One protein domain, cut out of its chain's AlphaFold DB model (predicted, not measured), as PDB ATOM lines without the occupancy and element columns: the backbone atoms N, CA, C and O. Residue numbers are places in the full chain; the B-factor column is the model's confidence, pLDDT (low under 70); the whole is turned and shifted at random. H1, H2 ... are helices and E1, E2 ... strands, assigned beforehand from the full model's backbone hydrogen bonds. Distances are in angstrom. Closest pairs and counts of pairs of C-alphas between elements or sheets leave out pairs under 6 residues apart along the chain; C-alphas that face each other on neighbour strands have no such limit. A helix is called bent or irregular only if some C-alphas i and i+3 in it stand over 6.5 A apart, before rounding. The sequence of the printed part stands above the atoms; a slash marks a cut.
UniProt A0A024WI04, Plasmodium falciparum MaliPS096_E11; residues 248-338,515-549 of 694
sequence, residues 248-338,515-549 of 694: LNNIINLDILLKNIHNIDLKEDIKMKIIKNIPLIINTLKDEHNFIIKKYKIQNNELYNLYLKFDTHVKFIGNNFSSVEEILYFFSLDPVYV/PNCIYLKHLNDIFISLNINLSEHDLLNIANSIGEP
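This is residues 248 to 338 and 515 to 549 of the 694 residues of a protein of Plasmodium falciparum MaliPS096_E11 (UniProt A0A024WI04). A strongly twisted sheet of three long antiparallel strands, E2, E3 and E4, makes one end of the model, with H3 and H4 packed on it, H4 in the middle of the whole. The other end is helical: H1 and H2 form a hairpin, H5 lies across H1, and the small two-strand sheet E1 E6 sits between these helices and H3 and H4. The printed part has 126 residues with five named helices and six named strands, in the order E1 H1 H2 E2 E3 E4 H3 E5 E6 H4 H5. The larger sheet runs E2 E3 E4 and the class is mixed, helices and strands. The whole is compact, with a radius of gyration of the C-alphas of 14.7 A and spans of 47 by 35 by 26 A.

E1, residues 251 to 253, is the antiparallel neighbour of E6, residues 517 to 519, with N 252 and O 518 at 2.8 A. H1, residues 254 to 263, and H2, residues 268 to 285, form a helical hairpin and touch, the C-alphas of Leu 258 and Ile 275 being closest at 6.1 A; they run opposite ways at a shallow tilt of 7 degrees. H1 is irregular, with C-alphas 259 and 262 7.8 A apart, and H2 only just, with C-alphas 276 and 279 6.9 A apart; H2 has a kink of 36 degrees near residue 279. E2, residues 291 to 298, E3, residues 301 to 310, and E4, residues 313 to 321, form a meander, each strand the antiparallel neighbour of the one before. N 294 and O 305 are 2.9 A apart across the hairpin E2 and E3, and N 310 and O 313 are 2.8 A apart across the hairpin E3 and E4. H2 only grazes this sheet, with its residues 280 to 285; the closest C-alphas of H2 and E3, those of Thr 284 and Phe 310, are 6.1 A apart. H3, residues 324 to 331, lies over E3 at a height over the sheet of 9.2 A. H4, residues 520 to 529, lies over E4 at a height of 8.5 A and runs along the strands; the closest C-alphas of the two, Ile 317 and Asp 525, are 5.6 A apart. H5, residues 536 to 546, and H1 only just touch, with 3 pairs of C-alphas within 8 A, the closest those of Leu 257 and Ile 546 at 6.9 A; their lines are about perpendicular at 74 degrees. In H3, H4 and H5 every O i to N i+4 pair is within hydrogen-bond range; in H1 it is 4 of 6 and in H2 12 of 14.

E1 begins at C-alpha 251, (-66.402, 158.097, -28.557), and is 6.7 A long; H1 follows with 14.6 A and H2 with 25.3 A. E2 is 22.0 A long, E3 29.4 A, from C-alpha 301 at (-52.575, 181.808, -21.473), and E4 21.9 A. H3 is 10.6 A long; E5, residues 336 to 338, is 7.0 A long and pairs with no named strand. E6 is 7.1 A long, H4 14.1 A and H5 15.5 A, ending at C-alpha 546, (-71.813, 151.367, -27.370).

The two C-alphas farthest apart, those of Asn 263 and Asn 300, are 47.8 A apart. Residues 339 to 514 are not printed, and C-alphas 338 and 515 are 14.2 A apart across this cut. Of the links printed whole, H4 to H5 is short and the others are tight. The mean pLDDT of the printed part is 94.2, and no printed residue is under 70.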
ATOM      1  N   LEU A 248     -64.769 157.668 -19.928       96.25
ATOM      2  CA  LEU A 248     -65.128 159.017 -20.389       96.25
ATOM      3  C   LEU A 248     -64.470 159.444 -21.711       96.25
ATOM      4  O   LEU A 248     -64.973 160.338 -22.392       96.25
ATOM      5  N   ASN A 249     -63.358 158.812 -22.084       96.19
ATOM      6  CA  ASN A 249     -62.678 159.059 -23.350       96.19
ATOM      7  C   ASN A 249     -63.265 158.234 -24.504       96.19
ATOM      8  O   ASN A 249     -62.780 158.366 -25.626       96.19
ATOM      9  N   ASN A 250     -64.280 157.396 -24.257       97.56
ATOM     10  CA  ASN A 250     -64.978 156.703 -25.334       97.56
ATOM     11  C   ASN A 250     -65.667 157.694 -26.257       97.56
ATOM     12  O   ASN A 250     -66.226 158.696 -25.812       97.56
ATOM     13  N   ILE A 251     -65.639 157.386 -27.546       97.44
ATOM     14  CA  ILE A 251     -66.402 158.097 -28.557       97.44
ATOM     15  C   ILE A 251     -67.781 157.444 -28.636       97.44
ATOM     16  O   ILE A 251     -67.897 156.223 -28.689       97.44
ATOM     17  N   ILE A 252     -68.829 158.259 -28.619       98.19
ATOM     18  CA  ILE A 252     -70.219 157.829 -28.708       98.19
ATOM     19  C   ILE A 252     -70.798 158.348 -30.014       98.19
ATOM     20  O   ILE A 252     -70.823 159.557 -30.245       98.19
ATOM     21  N   ASN A 253     -71.300 157.436 -30.843       97.88
ATOM     22  CA  ASN A 253     -72.140 157.803 -31.971       97.88
ATOM     23  C   ASN A 253     -73.576 158.046 -31.478       97.88
ATOM     24  O   ASN A 253     -74.193 157.163 -30.874       97.88
ATOM     25  N   LEU A 254     -74.105 159.244 -31.724       98.06
ATOM     26  CA  LEU A 254     -75.397 159.673 -31.185       98.06
ATOM     27  C   LEU A 254     -76.583 158.913 -31.799       98.06
ATOM     28  O   LEU A 254     -77.553 158.634 -31.093       98.06
ATOM     29  N   ASP A 255     -76.486 158.504 -33.067       96.94
ATOM     30  CA  ASP A 255     -77.518 157.693 -33.722       96.94
ATOM     31  C   ASP A 255     -77.538 156.268 -33.148       96.94
ATOM     32  O   ASP A 255     -78.600 155.706 -32.869       96.94
ATOM     33  N   ILE A 256     -76.354 155.686 -32.918       97.12
ATOM     34  CA  ILE A 256     -76.212 154.365 -32.286       97.12
ATOM     35  C   ILE A 256     -76.725 154.405 -30.847       97.12
ATOM     36  O   ILE A 256     -77.414 153.467 -30.438       97.12
ATOM     37  N   LEU A 257     -76.437 155.477 -30.101       97.69
ATOM     38  CA  LEU A 257     -76.972 155.681 -28.757       97.69
ATOM     39  C   LEU A 257     -78.498 155.700 -28.780       97.69
ATOM     40  O   LEU A 257     -79.113 154.924 -28.054       97.69
ATOM     41  N   LEU A 258     -79.110 156.517 -29.642       96.69
ATOM     42  CA  LEU A 258     -80.566 156.604 -29.742       96.69
ATOM     43  C   LEU A 258     -81.198 155.254 -30.109       96.69
ATOM     44  O   LEU A 258     -82.196 154.858 -29.513       96.69
ATOM     45  N   LYS A 259     -80.588 154.517 -31.043       96.88
ATOM     46  CA  LYS A 259     -81.077 153.206 -31.490       96.88
ATOM     47  C   LYS A 259     -80.969 152.119 -30.417       96.88
ATOM     48  O   LYS A 259     -81.811 151.227 -30.375       96.88
ATOM     49  N   ASN A 260     -79.933 152.160 -29.578       96.50
ATOM     50  CA  ASN A 260     -79.619 151.081 -28.634       96.50
ATOM     51  C   ASN A 260     -79.911 151.423 -27.171       96.50
ATOM     52  O   ASN A 260     -79.704 150.569 -26.315       96.50
ATOM     53  N   ILE A 261     -80.414 152.621 -26.865       96.56
ATOM     54  CA  ILE A 261     -80.642 153.095 -25.492       96.56
ATOM     55  C   ILE A 261     -81.475 152.129 -24.637       96.56
ATOM     56  O   ILE A 261     -81.196 151.955 -23.452       96.56
ATOM     57  N   HIS A 262     -82.457 151.444 -25.233       94.81
ATOM     58  CA  HIS A 262     -83.295 150.474 -24.527       94.81
ATOM     59  C   HIS A 262     -82.505 149.251 -24.038       94.81
ATOM     60  O   HIS A 262     -82.844 148.706 -22.988       94.81
ATOM     61  N   ASN A 263     -81.420 148.891 -24.734       94.88
ATOM     62  CA  ASN A 263     -80.536 147.767 -24.414       94.88
ATOM     63  C   ASN A 263     -79.427 148.135 -23.413       94.88
ATOM     64  O   ASN A 263     -78.689 147.254 -22.974       94.88
ATOM     65  N   ILE A 264     -79.272 149.418 -23.074       95.12
ATOM     66  CA  ILE A 264     -78.300 149.873 -22.075       95.12
ATOM     67  C   ILE A 264     -78.950 149.770 -20.694       95.12
ATOM     68  O   ILE A 264     -80.105 150.162 -20.505       95.12
ATOM     69  N   ASP A 265     -78.213 149.242 -19.722       94.56
ATOM     70  CA  ASP A 265     -78.652 149.175 -18.330       94.56
ATOM     71  C   ASP A 265     -78.631 150.577 -17.694       94.56
ATOM     72  O   ASP A 265     -77.600 151.059 -17.228       94.56
ATOM     73  N   LEU A 266     -79.777 151.259 -17.765       95.94
ATOM     74  CA  LEU A 266     -80.041 152.599 -17.240       95.94
ATOM     75  C   LEU A 266     -81.473 152.645 -16.700       95.94
ATOM     76  O   LEU A 266     -82.350 151.920 -17.180       95.94
ATOM     77  N   LYS A 267     -81.741 153.552 -15.756       96.12
ATOM     78  CA  LYS A 267     -83.109 153.801 -15.280       96.12
ATOM     79  C   LYS A 267     -83.997 154.343 -16.405       96.12
ATOM     80  O   LYS A 267     -83.554 155.150 -17.222       96.12
ATOM     81  N   GLU A 268     -85.263 153.933 -16.420       96.06
ATOM     82  CA  GLU A 268     -86.190 154.256 -17.512       96.06
ATOM     83  C   GLU A 268     -86.441 155.767 -17.658       96.06
ATOM     84  O   GLU A 268     -86.497 156.294 -18.766       96.06
ATOM     85  N   ASP A 269     -86.497 156.503 -16.547       96.25
ATOM     86  CA  ASP A 269     -86.643 157.961 -16.564       96.25
ATOM     87  C   ASP A 269     -85.440 158.660 -17.223       96.25
ATOM     88  O   ASP A 269     -85.610 159.628 -17.970       96.25
ATOM     89  N   ILE A 270     -84.226 158.147 -16.996       96.62
ATOM     90  CA  ILE A 270     -82.998 158.620 -17.644       96.62
ATOM     91  C   ILE A 270     -83.026 158.286 -19.137       96.62
ATOM     92  O   ILE A 270     -82.759 159.170 -19.953       96.62
ATOM     93  N   LYS A 271     -83.405 157.054 -19.512       97.56
ATOM     94  CA  LYS A 271     -83.541 156.647 -20.922       97.56
ATOM     95  C   LYS A 271     -84.480 157.585 -21.673       97.56
ATOM     96  O   LYS A 271     -84.102 158.120 -22.713       97.56
ATOM     97  N   MET A 272     -85.655 157.866 -21.109       97.38
ATOM     98  CA  MET A 272     -86.637 158.768 -21.718       97.38
ATOM     99  C   MET A 272     -86.115 160.203 -21.857       97.38
ATOM    100  O   MET A 272     -86.349 160.846 -22.884       97.38
ATOM    101  N   LYS A 273     -85.360 160.709 -20.871       97.31
ATOM    102  CA  LYS A 273     -84.695 162.018 -20.978       97.31
ATOM    103  C   LYS A 273     -83.653 162.040 -22.094       97.31
ATOM    104  O   LYS A 273     -83.625 163.010 -22.850       97.31
ATOM    105  N   ILE A 274     -82.832 160.996 -22.225       97.31
ATOM    106  CA  ILE A 274     -81.833 160.886 -23.297       97.31
ATOM    107  C   ILE A 274     -82.530 160.840 -24.661       97.31
ATOM    108  O   ILE A 274     -82.227 161.672 -25.513       97.31
ATOM    109  N   ILE A 275     -83.516 159.954 -24.848       97.50
ATOM    110  CA  ILE A 275     -84.284 159.818 -26.101       97.50
ATOM    111  C   ILE A 275     -84.868 161.162 -26.536       97.50
ATOM    112  O   ILE A 275     -84.739 161.552 -27.695       97.50
ATOM    113  N   LYS A 276     -85.470 161.897 -25.594       96.75
ATOM    114  CA  LYS A 276     -86.075 163.203 -25.867       96.75
ATOM    115  C   LYS A 276     -85.047 164.260 -26.288       96.75
ATOM    116  O   LYS A 276     -85.368 165.106 -27.117       96.75
ATOM    117  N   ASN A 277     -83.846 164.248 -25.708       96.69
ATOM    118  CA  ASN A 277     -82.866 165.326 -25.889       96.69
ATOM    119  C   ASN A 277     -81.814 165.045 -26.968       96.69
ATOM    120  O   ASN A 277     -81.246 165.997 -27.489       96.69
ATOM    121  N   ILE A 278     -81.553 163.793 -27.355       97.19
ATOM    122  CA  ILE A 278     -80.552 163.489 -28.396       97.19
ATOM    123  C   ILE A 278     -80.848 164.188 -29.736       97.19
ATOM    124  O   ILE A 278     -79.922 164.797 -30.270       97.19
ATOM    125  N   PRO A 279     -82.089 164.206 -30.268       96.56
ATOM    126  CA  PRO A 279     -82.389 164.951 -31.493       96.56
ATOM    127  C   PRO A 279     -82.104 166.454 -31.371       96.56
ATOM    128  O   PRO A 279     -81.549 167.052 -32.290       96.56
ATOM    129  N   LEU A 280     -82.425 167.048 -30.215       96.12
ATOM    130  CA  LEU A 280     -82.113 168.445 -29.908       96.12
ATOM    131  C   LEU A 280     -80.594 168.676 -29.900       96.12
ATOM    132  O   LEU A 280     -80.116 169.597 -30.553       96.12
ATOM    133  N   ILE A 281     -79.829 167.805 -29.232       97.25
ATOM    134  CA  ILE A 281     -78.359 167.869 -29.190       97.25
ATOM    135  C   ILE A 281     -77.771 167.774 -30.602       97.25
ATOM    136  O   ILE A 281     -76.927 168.592 -30.961       97.25
ATOM    137  N   ILE A 282     -78.227 166.818 -31.416       97.12
ATOM    138  CA  ILE A 282     -77.753 166.646 -32.797       97.12
ATOM    139  C   ILE A 282     -78.013 167.911 -33.619       97.12
ATOM    140  O   ILE A 282     -77.107 168.390 -34.298       97.12
ATOM    141  N   ASN A 283     -79.226 168.465 -33.553       95.38
ATOM    142  CA  ASN A 283     -79.578 169.677 -34.294       95.38
ATOM    143  C   ASN A 283     -78.740 170.881 -33.852       95.38
ATOM    144  O   ASN A 283     -78.260 171.632 -34.696       95.38
ATOM    145  N   THR A 284     -78.505 171.033 -32.546       96.75
ATOM    146  CA  THR A 284     -77.660 172.101 -32.005       96.75
ATOM    147  C   THR A 284     -76.210 171.974 -32.471       96.75
ATOM    148  O   THR A 284     -75.630 172.966 -32.899       96.75
ATOM    149  N   LEU A 285     -75.624 170.772 -32.422       96.44
ATOM    150  CA  LEU A 285     -74.209 170.553 -32.747       96.44
ATOM    151  C   LEU A 285     -73.898 170.548 -34.253       96.44
ATOM    152  O   LEU A 285     -72.734 170.681 -34.623       96.44
ATOM    153  N   LYS A 286     -74.909 170.388 -35.116       93.19
ATOM    154  CA  LYS A 286     -74.756 170.454 -36.582       93.19
ATOM    155  C   LYS A 286     -74.596 171.871 -37.128       93.19
ATOM    156  O   LYS A 286     -74.149 172.024 -38.258       93.19
ATOM    157  N   ASP A 287     -74.992 172.886 -36.367       91.19
ATOM    158  CA  ASP A 287     -74.919 174.278 -36.800       91.19
ATOM    159  C   ASP A 287     -73.971 175.069 -35.894       91.19
ATOM    160  O   ASP A 287     -74.266 175.334 -34.725       91.19
ATOM    161  N   GLU A 288     -72.828 175.469 -36.454       88.44
ATOM    162  CA  GLU A 288     -71.793 176.239 -35.759       88.44
ATOM    163  C   GLU A 288     -72.312 177.580 -35.211       88.44
ATOM    164  O   GLU A 288     -71.776 178.081 -34.224       88.44
ATOM    165  N   HIS A 289     -73.399 178.142 -35.757       91.81
ATOM    166  CA  HIS A 289     -74.006 179.372 -35.226       91.81
ATOM    167  C   HIS A 289     -74.588 179.189 -33.816       91.81
ATOM    168  O   HIS A 289     -74.807 180.171 -33.101       91.81
ATOM    169  N   ASN A 290     -74.812 177.945 -33.383       95.56
ATOM    170  CA  ASN A 290     -75.232 177.645 -32.017       95.56
ATOM    171  C   ASN A 290     -74.067 177.616 -31.017       95.56
ATOM    172  O   ASN A 290     -74.309 177.502 -29.812       95.56
ATOM    173  N   PHE A 291     -72.820 177.738 -31.481       96.56
ATOM    174  CA  PHE A 291     -71.623 177.726 -30.647       96.56
ATOM    175  C   PHE A 291     -71.284 179.151 -30.218       96.56
ATOM    176  O   PHE A 291     -70.790 179.974 -30.986       96.56
ATOM    177  N   ILE A 292     -71.511 179.449 -28.944       97.00
ATOM    178  CA  ILE A 292     -71.160 180.734 -28.345       97.00
ATOM    179  C   ILE A 292     -69.860 180.539 -27.565       97.00
ATOM    180  O   ILE A 292     -69.852 180.047 -26.434       97.00
ATOM    181  N   ILE A 293     -68.744 180.930 -28.180       96.56
ATOM    182  CA  ILE A 293     -67.404 180.733 -27.623       96.56
ATOM    183  C   ILE A 293     -66.896 182.041 -27.015       96.56
ATOM    184  O   ILE A 293     -66.745 183.052 -27.701       96.56
ATOM    185  N   LYS A 294     -66.610 182.026 -25.710       95.62
ATOM    186  CA  LYS A 294     -66.109 183.197 -24.977       95.62
ATOM    187  C   LYS A 294     -64.653 183.004 -24.578       95.62
ATOM    188  O   LYS A 294     -64.329 182.097 -23.817       95.62
ATOM    189  N   LYS A 295     -63.790 183.896 -25.060       94.38
ATOM    190  CA  LYS A 295     -62.364 183.948 -24.728       94.38
ATOM    191  C   LYS A 295     -62.131 184.626 -23.376       94.38
ATOM    192  O   LYS A 295     -62.776 185.626 -23.067       94.38
ATOM    193  N   TYR A 296     -61.170 184.130 -22.604       92.00
ATOM    194  CA  TYR A 296     -60.667 184.760 -21.381       92.00
ATOM    195  C   TYR A 296     -59.166 184.475 -21.198       92.00
ATOM    196  O   TYR A 296     -58.583 183.668 -21.922       92.00
ATOM    197  N   LYS A 297     -58.512 185.184 -20.271       87.62
ATOM    198  CA  LYS A 297     -57.063 185.072 -20.031       87.62
ATOM    199  C   LYS A 297     -56.766 184.677 -18.590       87.62
ATOM    200  O   LYS A 297     -57.328 185.263 -17.668       87.62
ATOM    201  N   ILE A 298     -55.831 183.747 -18.409       85.25
ATOM    202  CA  ILE A 298     -55.231 183.401 -17.113       85.25
ATOM    203  C   ILE A 298     -53.712 183.395 -17.285       85.25
ATOM    204  O   ILE A 298     -53.205 182.631 -18.095       85.25
ATOM    205  N   GLN A 299     -52.987 184.222 -16.517       71.56
ATOM    206  CA  GLN A 299     -51.512 184.198 -16.419       71.56
ATOM    207  C   GLN A 299     -50.796 184.039 -17.782       71.56
ATOM    208  O   GLN A 299     -49.950 183.169 -17.955       71.56
ATOM    209  N   ASN A 300     -51.163 184.882 -18.756       76.31
ATOM    210  CA  ASN A 300     -50.685 184.903 -20.152       76.31
ATOM    211  C   ASN A 300     -51.156 183.774 -21.088       76.31
ATOM    212  O   ASN A 300     -50.884 183.862 -22.284       76.31
ATOM    213  N   ASN A 301     -51.923 182.793 -20.613       79.56
ATOM    214  CA  ASN A 301     -52.575 181.808 -21.473       79.56
ATOM    215  C   ASN A 301     -53.986 182.260 -21.858       79.56
ATOM    216  O   ASN A 301     -54.762 182.746 -21.028       79.56
ATOM    217  N   GLU A 302     -54.309 182.101 -23.137       89.12
ATOM    218  CA  GLU A 302     -55.644 182.343 -23.672       89.12
ATOM    219  C   GLU A 302     -56.447 181.047 -23.601       89.12
ATOM    220  O   GLU A 302     -55.992 180.006 -24.067       89.12
ATOM    221  N   LEU A 303     -57.623 181.115 -22.981       92.81
ATOM    222  CA  LEU A 303     -58.521 179.982 -22.803       92.81
ATOM    223  C   LEU A 303     -59.926 180.353 -23.270       92.81
ATOM    224  O   LEU A 303     -60.295 181.529 -23.360       92.81
ATOM    225  N   TYR A 304     -60.726 179.332 -23.550       94.94
ATOM    226  CA  TYR A 304     -62.046 179.478 -24.136       94.94
ATOM    227  C   TYR A 304     -63.093 178.722 -23.318       94.94
ATOM    228  O   TYR A 304     -62.844 177.643 -22.775       94.94
ATOM    229  N   ASN A 305     -64.271 179.329 -23.213       96.12
ATOM    230  CA  ASN A 305     -65.480 178.752 -22.638       96.12
ATOM    231  C   ASN A 305     -66.484 178.481 -23.754       96.12
ATOM    232  O   ASN A 305     -66.680 179.340 -24.617       96.12
ATOM    233  N   LEU A 306     -67.151 177.334 -23.689       97.81
ATOM    234  CA  LEU A 306     -68.202 176.950 -24.620       97.81
ATOM    235  C   LEU A 306     -69.577 177.112 -23.975       97.81
ATOM    236  O   LEU A 306     -69.850 176.576 -22.896       97.81
ATOM    237  N   TYR A 307     -70.457 177.799 -24.692       97.94
ATOM    238  CA  TYR A 307     -71.889 177.811 -24.458       97.94
ATOM    239  C   TYR A 307     -72.591 177.328 -25.729       97.94
ATOM    240  O   TYR A 307     -72.178 177.689 -26.830       97.94
ATOM    241  N   LEU A 308     -73.653 176.542 -25.584       97.81
ATOM    242  CA  LEU A 308     -74.479 176.091 -26.704       97.81
ATOM    243  C   LEU A 308     -75.867 176.720 -26.630       97.81
ATOM    244  O   LEU A 308     -76.465 176.821 -25.552       97.81
ATOM    245  N   LYS A 309     -76.372 177.149 -27.786       97.00
ATOM    246  CA  LYS A 309     -77.735 177.646 -27.955       97.00
ATOM    247  C   LYS A 309     -78.667 176.487 -28.331       97.00
ATOM    248  O   LYS A 309     -78.638 175.995 -29.453       97.00
ATOM    249  N   PHE A 310     -79.497 176.069 -27.383       94.00
ATOM    250  CA  PHE A 310     -80.565 175.089 -27.574       94.00
ATOM    251  C   PHE A 310     -81.887 175.832 -27.785       94.00
ATOM    252  O   PHE A 310     -82.435 176.392 -26.831       94.00
ATOM    253  N   ASP A 311     -82.388 175.863 -29.019       84.81
ATOM    254  CA  ASP A 311     -83.571 176.631 -29.425       84.81
ATOM    255  C   ASP A 311     -83.504 178.107 -28.959       84.81
ATOM    256  O   ASP A 311     -82.790 178.930 -29.539       84.81
ATOM    257  N   THR A 312     -84.225 178.454 -27.886       80.88
ATOM    258  CA  THR A 312     -84.281 179.796 -27.280       80.88
ATOM    259  C   THR A 312     -83.369 179.986 -26.064       80.88
ATOM    260  O   THR A 312     -83.244 181.104 -25.566       80.88
ATOM    261  N   HIS A 313     -82.707 178.933 -25.577       91.06
ATOM    262  CA  HIS A 313     -81.915 178.957 -24.347       91.06
ATOM    263  C   HIS A 313     -80.422 178.821 -24.635       91.06
ATOM    264  O   HIS A 313     -80.005 178.016 -25.460       91.06
ATOM    265  N   VAL A 314     -79.591 179.554 -23.893       96.19
ATOM    266  CA  VAL A 314     -78.131 179.395 -23.930       96.19
ATOM    267  C   VAL A 314     -77.677 178.682 -22.662       96.19
ATOM    268  O   VAL A 314     -78.019 179.099 -21.553       96.19
ATOM    269  N   LYS A 315     -76.905 177.608 -22.817       97.38
ATOM    270  CA  LYS A 315     -76.393 176.791 -21.714       97.38
ATOM    271  C   LYS A 315     -74.875 176.772 -21.726       97.38
ATOM    272  O   LYS A 315     -74.259 176.629 -22.776       97.38
ATOM    273  N   PHE A 316     -74.276 176.924 -20.551       97.19
ATOM    274  CA  PHE A 316     -72.844 176.711 -20.368       97.19
ATOM    275  C   PHE A 316     -72.538 175.214 -20.451       97.19
ATOM    276  O   PHE A 316     -73.235 174.425 -19.815       97.19
ATOM    277  N   ILE A 317     -71.511 174.851 -21.220       97.38
ATOM    278  CA  ILE A 317     -71.110 173.456 -21.432       97.38
ATOM    279  C   ILE A 317     -69.774 173.166 -20.763       97.38
ATOM    280  O   ILE A 317     -69.663 172.222 -19.994       97.38
ATOM    281  N   GLY A 318     -68.756 173.982 -21.029       93.81
ATOM    282  CA  GLY A 318     -67.411 173.694 -20.549       93.81
ATOM    283  C   GLY A 318     -66.479 174.891 -20.616       93.81
ATOM    284  O   GLY A 318     -66.769 175.909 -21.248       93.81
ATOM    285  N   ASN A 319     -65.341 174.760 -19.946       93.12
ATOM    286  CA  ASN A 319     -64.300 175.775 -19.855       93.12
ATOM    287  C   ASN A 319     -62.912 175.185 -20.125       93.12
ATOM    288  O   ASN A 319     -62.743 173.977 -20.254       93.12
ATOM    289  N   ASN A 320     -61.918 176.074 -20.155       91.31
ATOM    290  CA  ASN A 320     -60.491 175.743 -20.251       91.31
ATOM    291  C   ASN A 320     -60.088 175.070 -21.573       91.31
ATOM    292  O   ASN A 320     -59.069 174.384 -21.621       91.31
ATOM    293  N   PHE A 321     -60.841 175.293 -22.652       91.62
ATOM    294  CA  PHE A 321     -60.386 174.911 -23.987       91.62
ATOM    295  C   PHE A 321     -59.223 175.818 -24.401       91.62
ATOM    296  O   PHE A 321     -59.230 177.018 -24.125       91.62
ATOM    297  N   SER A 322     -58.223 175.239 -25.045       89.81
ATOM    298  CA  SER A 322     -57.008 175.896 -25.526       89.81
ATOM    299  C   SER A 322     -57.220 176.685 -26.817       89.81
ATOM    300  O   SER A 322     -56.500 177.653 -27.061       89.81
ATOM    301  N   SER A 323     -58.211 176.311 -27.632       90.62
ATOM    302  CA  SER A 323     -58.536 177.020 -28.872       90.62
ATOM    303  C   SER A 323     -59.982 176.804 -29.340       90.62
ATOM    304  O   SER A 323     -60.710 175.955 -28.821       90.62
ATOM    305  N   VAL A 324     -60.407 177.587 -30.337       89.00
ATOM    306  CA  VAL A 324     -61.706 177.415 -31.010       89.00
ATOM    307  C   VAL A 324     -61.722 176.125 -31.832       89.00
ATOM    308  O   VAL A 324     -62.715 175.405 -31.837       89.00
ATOM    309  N   GLU A 325     -60.610 175.795 -32.485       89.50
ATOM    310  CA  GLU A 325     -60.458 174.580 -33.287       89.50
ATOM    311  C   GLU A 325     -60.581 173.320 -32.427       89.50
ATOM    312  O   GLU A 325     -61.176 172.341 -32.866       89.50
ATOM    313  N   GLU A 326     -60.077 173.347 -31.188       88.81
ATOM    314  CA  GLU A 326     -60.263 172.253 -30.230       88.81
ATOM    315  C   GLU A 326     -61.750 172.039 -29.905       88.81
ATOM    316  O   GLU A 326     -62.233 170.906 -29.918       88.81
ATOM    317  N   ILE A 327     -62.489 173.127 -29.663       90.19
ATOM    318  CA  ILE A 327     -63.935 173.077 -29.420       90.19
ATOM    319  C   ILE A 327     -64.654 172.465 -30.625       90.19
ATOM    320  O   ILE A 327     -65.413 171.510 -30.464       90.19
ATOM    321  N   LEU A 328     -64.400 172.974 -31.832       90.81
ATOM    322  CA  LEU A 328     -65.042 172.464 -33.043       90.81
ATOM    323  C   LEU A 328     -64.682 170.994 -33.280       90.81
ATOM    324  O   LEU A 328     -65.563 170.182 -33.545       90.81
ATOM    325  N   TYR A 329     -63.422 170.609 -33.074       88.81
ATOM    326  CA  TYR A 329     -63.001 169.215 -33.186       88.81
ATOM    327  C   TYR A 329     -63.745 168.296 -32.209       88.81
ATOM    328  O   TYR A 329     -64.138 167.189 -32.585       88.81
ATOM    329  N   PHE A 330     -63.968 168.725 -30.966       91.75
ATOM    330  CA  PHE A 330     -64.645 167.899 -29.967       91.75
ATOM    331  C   PHE A 330     -66.165 167.862 -30.113       91.75
ATOM    332  O   PHE A 330     -66.751 166.805 -29.876       91.75
ATOM    333  N   PHE A 331     -66.789 168.964 -30.521       95.69
ATOM    334  CA  PHE A 331     -68.243 169.130 -30.461       95.69
ATOM    335  C   PHE A 331     -68.945 169.123 -31.827       95.69
ATOM    336  O   PHE A 331     -70.116 168.755 -31.865       95.69
ATOM    337  N   SER A 332     -68.273 169.455 -32.940       92.12
ATOM    338  CA  SER A 332     -68.875 169.314 -34.279       92.12
ATOM    339  C   SER A 332     -69.192 167.848 -34.571       92.12
ATOM    340  O   SER A 332     -68.421 166.957 -34.210       92.12
ATOM    341  N   LEU A 333     -70.312 167.579 -35.237       94.25
ATOM    342  CA  LEU A 333     -70.693 166.229 -35.663       94.25
ATOM    343  C   LEU A 333     -70.177 165.867 -37.058       94.25
ATOM    344  O   LEU A 333     -70.433 164.755 -37.527       94.25
ATOM    345  N   ASP A 334     -69.437 166.767 -37.701       90.62
ATOM    346  CA  ASP A 334     -68.883 166.522 -39.023       90.62
ATOM    347  C   ASP A 334     -67.748 165.490 -38.982       90.62
ATOM    348  O   ASP A 334     -66.961 165.431 -38.024       90.62
ATOM    349  N   PRO A 335     -67.632 164.657 -40.029       90.31
ATOM    350  CA  PRO A 335     -66.502 163.760 -40.162       90.31
ATOM    351  C   PRO A 335     -65.221 164.562 -40.405       90.31
ATOM    352  O   PRO A 335     -65.204 165.542 -41.150       90.31
ATOM    353  N   VAL A 336     -64.114 164.108 -39.818       87.94
ATOM    354  CA  VAL A 336     -62.805 164.753 -39.987       87.94
ATOM    355  C   VAL A 336     -61.885 163.830 -40.765       87.94
ATOM    356  O   VAL A 336     -61.733 162.650 -40.430       87.94
ATOM    357  N   TYR A 337     -61.232 164.398 -41.775       86.81
ATOM    358  CA  TYR A 337     -60.301 163.707 -42.655       86.81
ATOM    359  C   TYR A 337     -58.925 164.366 -42.633       86.81
ATOM    360  O   TYR A 337     -58.794 165.581 -42.503       86.81
ATOM    361  N   VAL A 338     -57.893 163.551 -42.813       84.38
ATOM    362  CA  VAL A 338     -56.500 163.983 -42.937       84.38
ATOM    363  C   VAL A 338     -55.967 163.505 -44.277       84.38
ATOM    364  O   VAL A 338     -56.057 162.323 -44.598       84.38
ATOM    365  N   PRO A 515     -68.658 160.677 -38.479       93.38
ATOM    366  CA  PRO A 515     -69.775 161.607 -38.352       93.38
ATOM    367  C   PRO A 515     -70.669 161.237 -37.158       93.38
ATOM    368  O   PRO A 515     -70.725 160.076 -36.749       93.38
ATOM    369  N   ASN A 516     -71.401 162.219 -36.625       95.94
ATOM    370  CA  ASN A 516     -72.335 162.065 -35.499       95.94
ATOM    371  C   ASN A 516     -71.699 161.480 -34.224       95.94
ATOM    372  O   ASN A 516     -72.390 160.878 -33.400       95.94
ATOM    373  N   CYS A 517     -70.388 161.669 -34.050       95.69
ATOM    374  CA  CYS A 517     -69.629 161.150 -32.919       95.69
ATOM    375  C   CYS A 517     -69.106 162.261 -31.999       95.69
ATOM    376  O   CYS A 517     -68.551 163.262 -32.456       95.69
ATOM    377  N   ILE A 518     -69.200 162.033 -30.688       97.00
ATOM    378  CA  ILE A 518     -68.706 162.933 -29.637       97.00
ATOM    379  C   ILE A 518     -68.083 162.124 -28.494       97.00
ATOM    380  O   ILE A 518     -68.494 160.998 -28.224       97.00
ATOM    381  N   TYR A 519     -67.088 162.680 -27.802       97.56
ATOM    382  CA  TYR A 519     -66.538 162.038 -26.605       97.56
ATOM    383  C   TYR A 519     -67.577 161.975 -25.480       97.56
ATOM    384  O   TYR A 519     -68.265 162.962 -25.217       97.56
ATOM    385  N   LEU A 520     -67.630 160.857 -24.755       98.44
ATOM    386  CA  LEU A 520     -68.583 160.640 -23.667       98.44
ATOM    387  C   LEU A 520     -68.473 161.714 -22.578       98.44
ATOM    388  O   LEU A 520     -69.500 162.166 -22.085       98.44
ATOM    389  N   LYS A 521     -67.262 162.185 -22.250       97.31
ATOM    390  CA  LYS A 521     -67.073 163.321 -21.327       97.31
ATOM    391  C   LYS A 521     -67.831 164.576 -21.771       97.31
ATOM    392  O   LYS A 521     -68.537 165.172 -20.974       97.31
ATOM    393  N   HIS A 522     -67.751 164.921 -23.055       97.94
ATOM    394  CA  HIS A 522     -68.374 166.124 -23.608       97.94
ATOM    395  C   HIS A 522     -69.876 165.953 -23.799       97.94
ATOM    396  O   HIS A 522     -70.642 166.890 -23.595       97.94
ATOM    397  N   LEU A 523     -70.317 164.737 -24.128       98.44
ATOM    398  CA  LEU A 523     -71.734 164.401 -24.106       98.44
ATOM    399  C   LEU A 523     -72.311 164.511 -22.688       98.44
ATOM    400  O   LEU A 523     -73.411 165.027 -22.515       98.44
ATOM    401  N   ASN A 524     -71.559 164.083 -21.671       98.44
ATOM    402  CA  ASN A 524     -71.953 164.223 -20.274       98.44
ATOM    403  C   ASN A 524     -72.020 165.697 -19.837       98.44
ATOM    404  O   ASN A 524     -72.981 166.075 -19.174       98.44
ATOM    405  N   ASP A 525     -71.075 166.542 -20.264       98.12
ATOM    406  CA  ASP A 525     -71.129 167.995 -20.029       98.12
ATOM    407  C   ASP A 525     -72.439 168.599 -20.580       98.12
ATOM    408  O   ASP A 525     -73.134 169.366 -19.902       98.12
ATOM    409  N   ILE A 526     -72.835 168.190 -21.792       98.19
ATOM    410  CA  ILE A 526     -74.107 168.591 -22.408       98.19
ATOM    411  C   ILE A 526     -75.303 168.059 -21.613       98.19
ATOM    412  O   ILE A 526     -76.225 168.823 -21.318       98.19
ATOM    413  N   PHE A 527     -75.298 166.780 -21.237       98.00
ATOM    414  CA  PHE A 527     -76.365 166.172 -20.441       98.00
ATOM    415  C   PHE A 527     -76.579 166.898 -19.112       98.00
ATOM    416  O   PHE A 527     -77.717 167.257 -18.805       98.00
ATOM    417  N   ILE A 528     -75.508 167.223 -18.387       97.62
ATOM    418  CA  ILE A 528     -75.574 168.003 -17.146       97.62
ATOM    419  C   ILE A 528     -76.230 169.368 -17.404       97.62
ATOM    420  O   ILE A 528     -77.138 169.765 -16.672       97.62
ATOM    421  N   SER A 529     -75.854 170.062 -18.485       96.75
ATOM    422  CA  SER A 529     -76.440 171.366 -18.847       96.75
ATOM    423  C   SER A 529     -77.953 171.315 -19.145       96.75
ATOM    424  O   SER A 529     -78.672 172.310 -18.964       96.75
ATOM    425  N   LEU A 530     -78.440 170.139 -19.557       95.94
ATOM    426  CA  LEU A 530     -79.841 169.818 -19.839       95.94
ATOM    427  C   LEU A 530     -80.550 169.126 -18.657       95.94
ATOM    428  O   LEU A 530     -81.660 168.618 -18.816       95.94
ATOM    429  N   ASN A 531     -79.948 169.133 -17.460       95.94
ATOM    430  CA  ASN A 531     -80.461 168.494 -16.240       95.94
ATOM    431  C   ASN A 531     -80.636 166.964 -16.353       95.94
ATOM    432  O   ASN A 531     -81.526 166.369 -15.732       95.94
ATOM    433  N   ILE A 532     -79.781 166.312 -17.141       97.19
ATOM    434  CA  ILE A 532     -79.652 164.857 -17.233       97.19
ATOM    435  C   ILE A 532     -78.389 164.467 -16.464       97.19
ATOM    436  O   ILE A 532     -77.280 164.511 -16.986       97.19
ATOM    437  N   ASN A 533     -78.559 164.105 -15.195       96.88
ATOM    438  CA  ASN A 533     -77.447 163.706 -14.338       96.88
ATOM    439  C   ASN A 533     -77.254 162.192 -14.420       96.88
ATOM    440  O   ASN A 533     -78.121 161.436 -13.980       96.88
ATOM    441  N   LEU A 534     -76.120 161.771 -14.974       97.00
ATOM    442  CA  LEU A 534     -75.700 160.375 -15.032       97.00
ATOM    443  C   LEU A 534     -74.705 160.095 -13.908       97.00
ATOM    444  O   LEU A 534     -73.806 160.896 -13.646       97.00
ATOM    445  N   SER A 535     -74.857 158.956 -13.238       96.19
ATOM    446  CA  SER A 535     -73.827 158.464 -12.325       96.19
ATOM    447  C   SER A 535     -72.621 157.926 -13.104       96.19
ATOM    448  O   SER A 535     -72.704 157.633 -14.296       96.19
ATOM    449  N   GLU A 536     -71.495 157.729 -12.419       93.81
ATOM    450  CA  GLU A 536     -70.331 157.049 -13.004       93.81
ATOM    451  C   GLU A 536     -70.686 155.647 -13.532       93.81
ATOM    452  O   GLU A 536     -70.222 155.250 -14.598       93.81
ATOM    453  N   HIS A 537     -71.567 154.925 -12.831       93.56
ATOM    454  CA  HIS A 537     -72.052 153.618 -13.270       93.56
ATOM    455  C   HIS A 537     -72.844 153.710 -14.583       93.56
ATOM    456  O   HIS A 537     -72.626 152.914 -15.492       93.56
ATOM    457  N   ASP A 538     -73.712 154.716 -14.716       96.56
ATOM    458  CA  ASP A 538     -74.491 154.949 -15.937       96.56
ATOM    459  C   ASP A 538     -73.575 155.260 -17.134       96.56
ATOM    460  O   ASP A 538     -73.735 154.702 -18.220       96.56
ATOM    461  N   LEU A 539     -72.567 156.114 -16.927       97.12
ATOM    462  CA  LEU A 539     -71.581 156.472 -17.951       97.12
ATOM    463  C   LEU A 539     -70.729 155.267 -18.364       97.12
ATOM    464  O   LEU A 539     -70.479 155.060 -19.553       97.12
ATOM    465  N   LEU A 540     -70.314 154.448 -17.399       93.62
ATOM    466  CA  LEU A 540     -69.585 153.213 -17.664       93.62
ATOM    467  C   LEU A 540     -70.441 152.211 -18.453       93.62
ATOM    468  O   LEU A 540     -69.927 151.576 -19.375       93.62
ATOM    469  N   ASN A 541     -71.735 152.095 -18.140       94.44
ATOM    470  CA  ASN A 541     -72.670 151.257 -18.890       94.44
ATOM    471  C   ASN A 541     -72.807 151.736 -20.340       94.44
ATOM    472  O   ASN A 541     -72.661 150.930 -21.256       94.44
ATOM    473  N   ILE A 542     -72.967 153.043 -20.571       96.50
ATOM    474  CA  ILE A 542     -72.985 153.612 -21.930       96.50
ATOM    475  C   ILE A 542     -71.680 153.289 -22.674       96.50
ATOM    476  O   ILE A 542     -71.717 152.757 -23.786       96.50
ATOM    477  N   ALA A 543     -70.522 153.550 -22.058       95.44
ATOM    478  CA  ALA A 543     -69.218 153.281 -22.665       95.44
ATOM    479  C   ALA A 543     -69.025 151.794 -23.013       95.44
ATOM    480  O   ALA A 543     -68.553 151.464 -24.100       95.44
ATOM    481  N   ASN A 544     -69.411 150.883 -22.116       90.81
ATOM    482  CA  ASN A 544     -69.262 149.444 -22.333       90.81
ATOM    483  C   ASN A 544     -70.227 148.901 -23.396       90.81
ATOM    484  O   ASN A 544     -69.847 147.983 -24.126       90.81
ATOM    485  N   SER A 545     -71.444 149.448 -23.486       93.94
ATOM    486  CA  SER A 545     -72.473 148.984 -24.422       93.94
ATOM    487  C   SER A 545     -72.250 149.471 -25.852       93.94
ATOM    488  O   SER A 545     -72.473 148.703 -26.785       93.94
ATOM    489  N   ILE A 546     -71.850 150.733 -26.037       95.81
ATOM    490  CA  ILE A 546     -71.813 151.367 -27.370       95.81
ATOM    491  C   ILE A 546     -70.571 152.226 -27.632       95.81
ATOM    492  O   ILE A 546     -70.479 152.851 -28.686       95.81
ATOM    493  N   GLY A 547     -69.652 152.326 -26.671       96.12
ATOM    494  CA  GLY A 547     -68.457 153.146 -26.821       96.12
ATOM    495  C   GLY A 547     -67.532 152.640 -27.922       96.12
ATOM    496  O   GLY A 547     -67.395 151.436 -28.146       96.12
ATOM    497  N   GLU A 548     -66.869 153.580 -28.582       95.38
ATOM    498  CA  GLU A 548     -65.777 153.345 -29.519       95.38
ATOM    499  C   GLU A 548     -64.451 153.854 -28.921       95.38
ATOM    500  O   GLU A 548     -64.446 154.811 -28.135       95.38
ATOM    501  N   PRO A 549     -63.302 153.243 -29.279       94.06
ATOM    502  CA  PRO A 549     -61.991 153.747 -28.876       94.06
ATOM    503  C   PRO A 549     -61.758 155.185 -29.371       94.06
ATOM    504  O   PRO A 549     -62.276 155.601 -30.402       94.06
TER     505      PRO A 549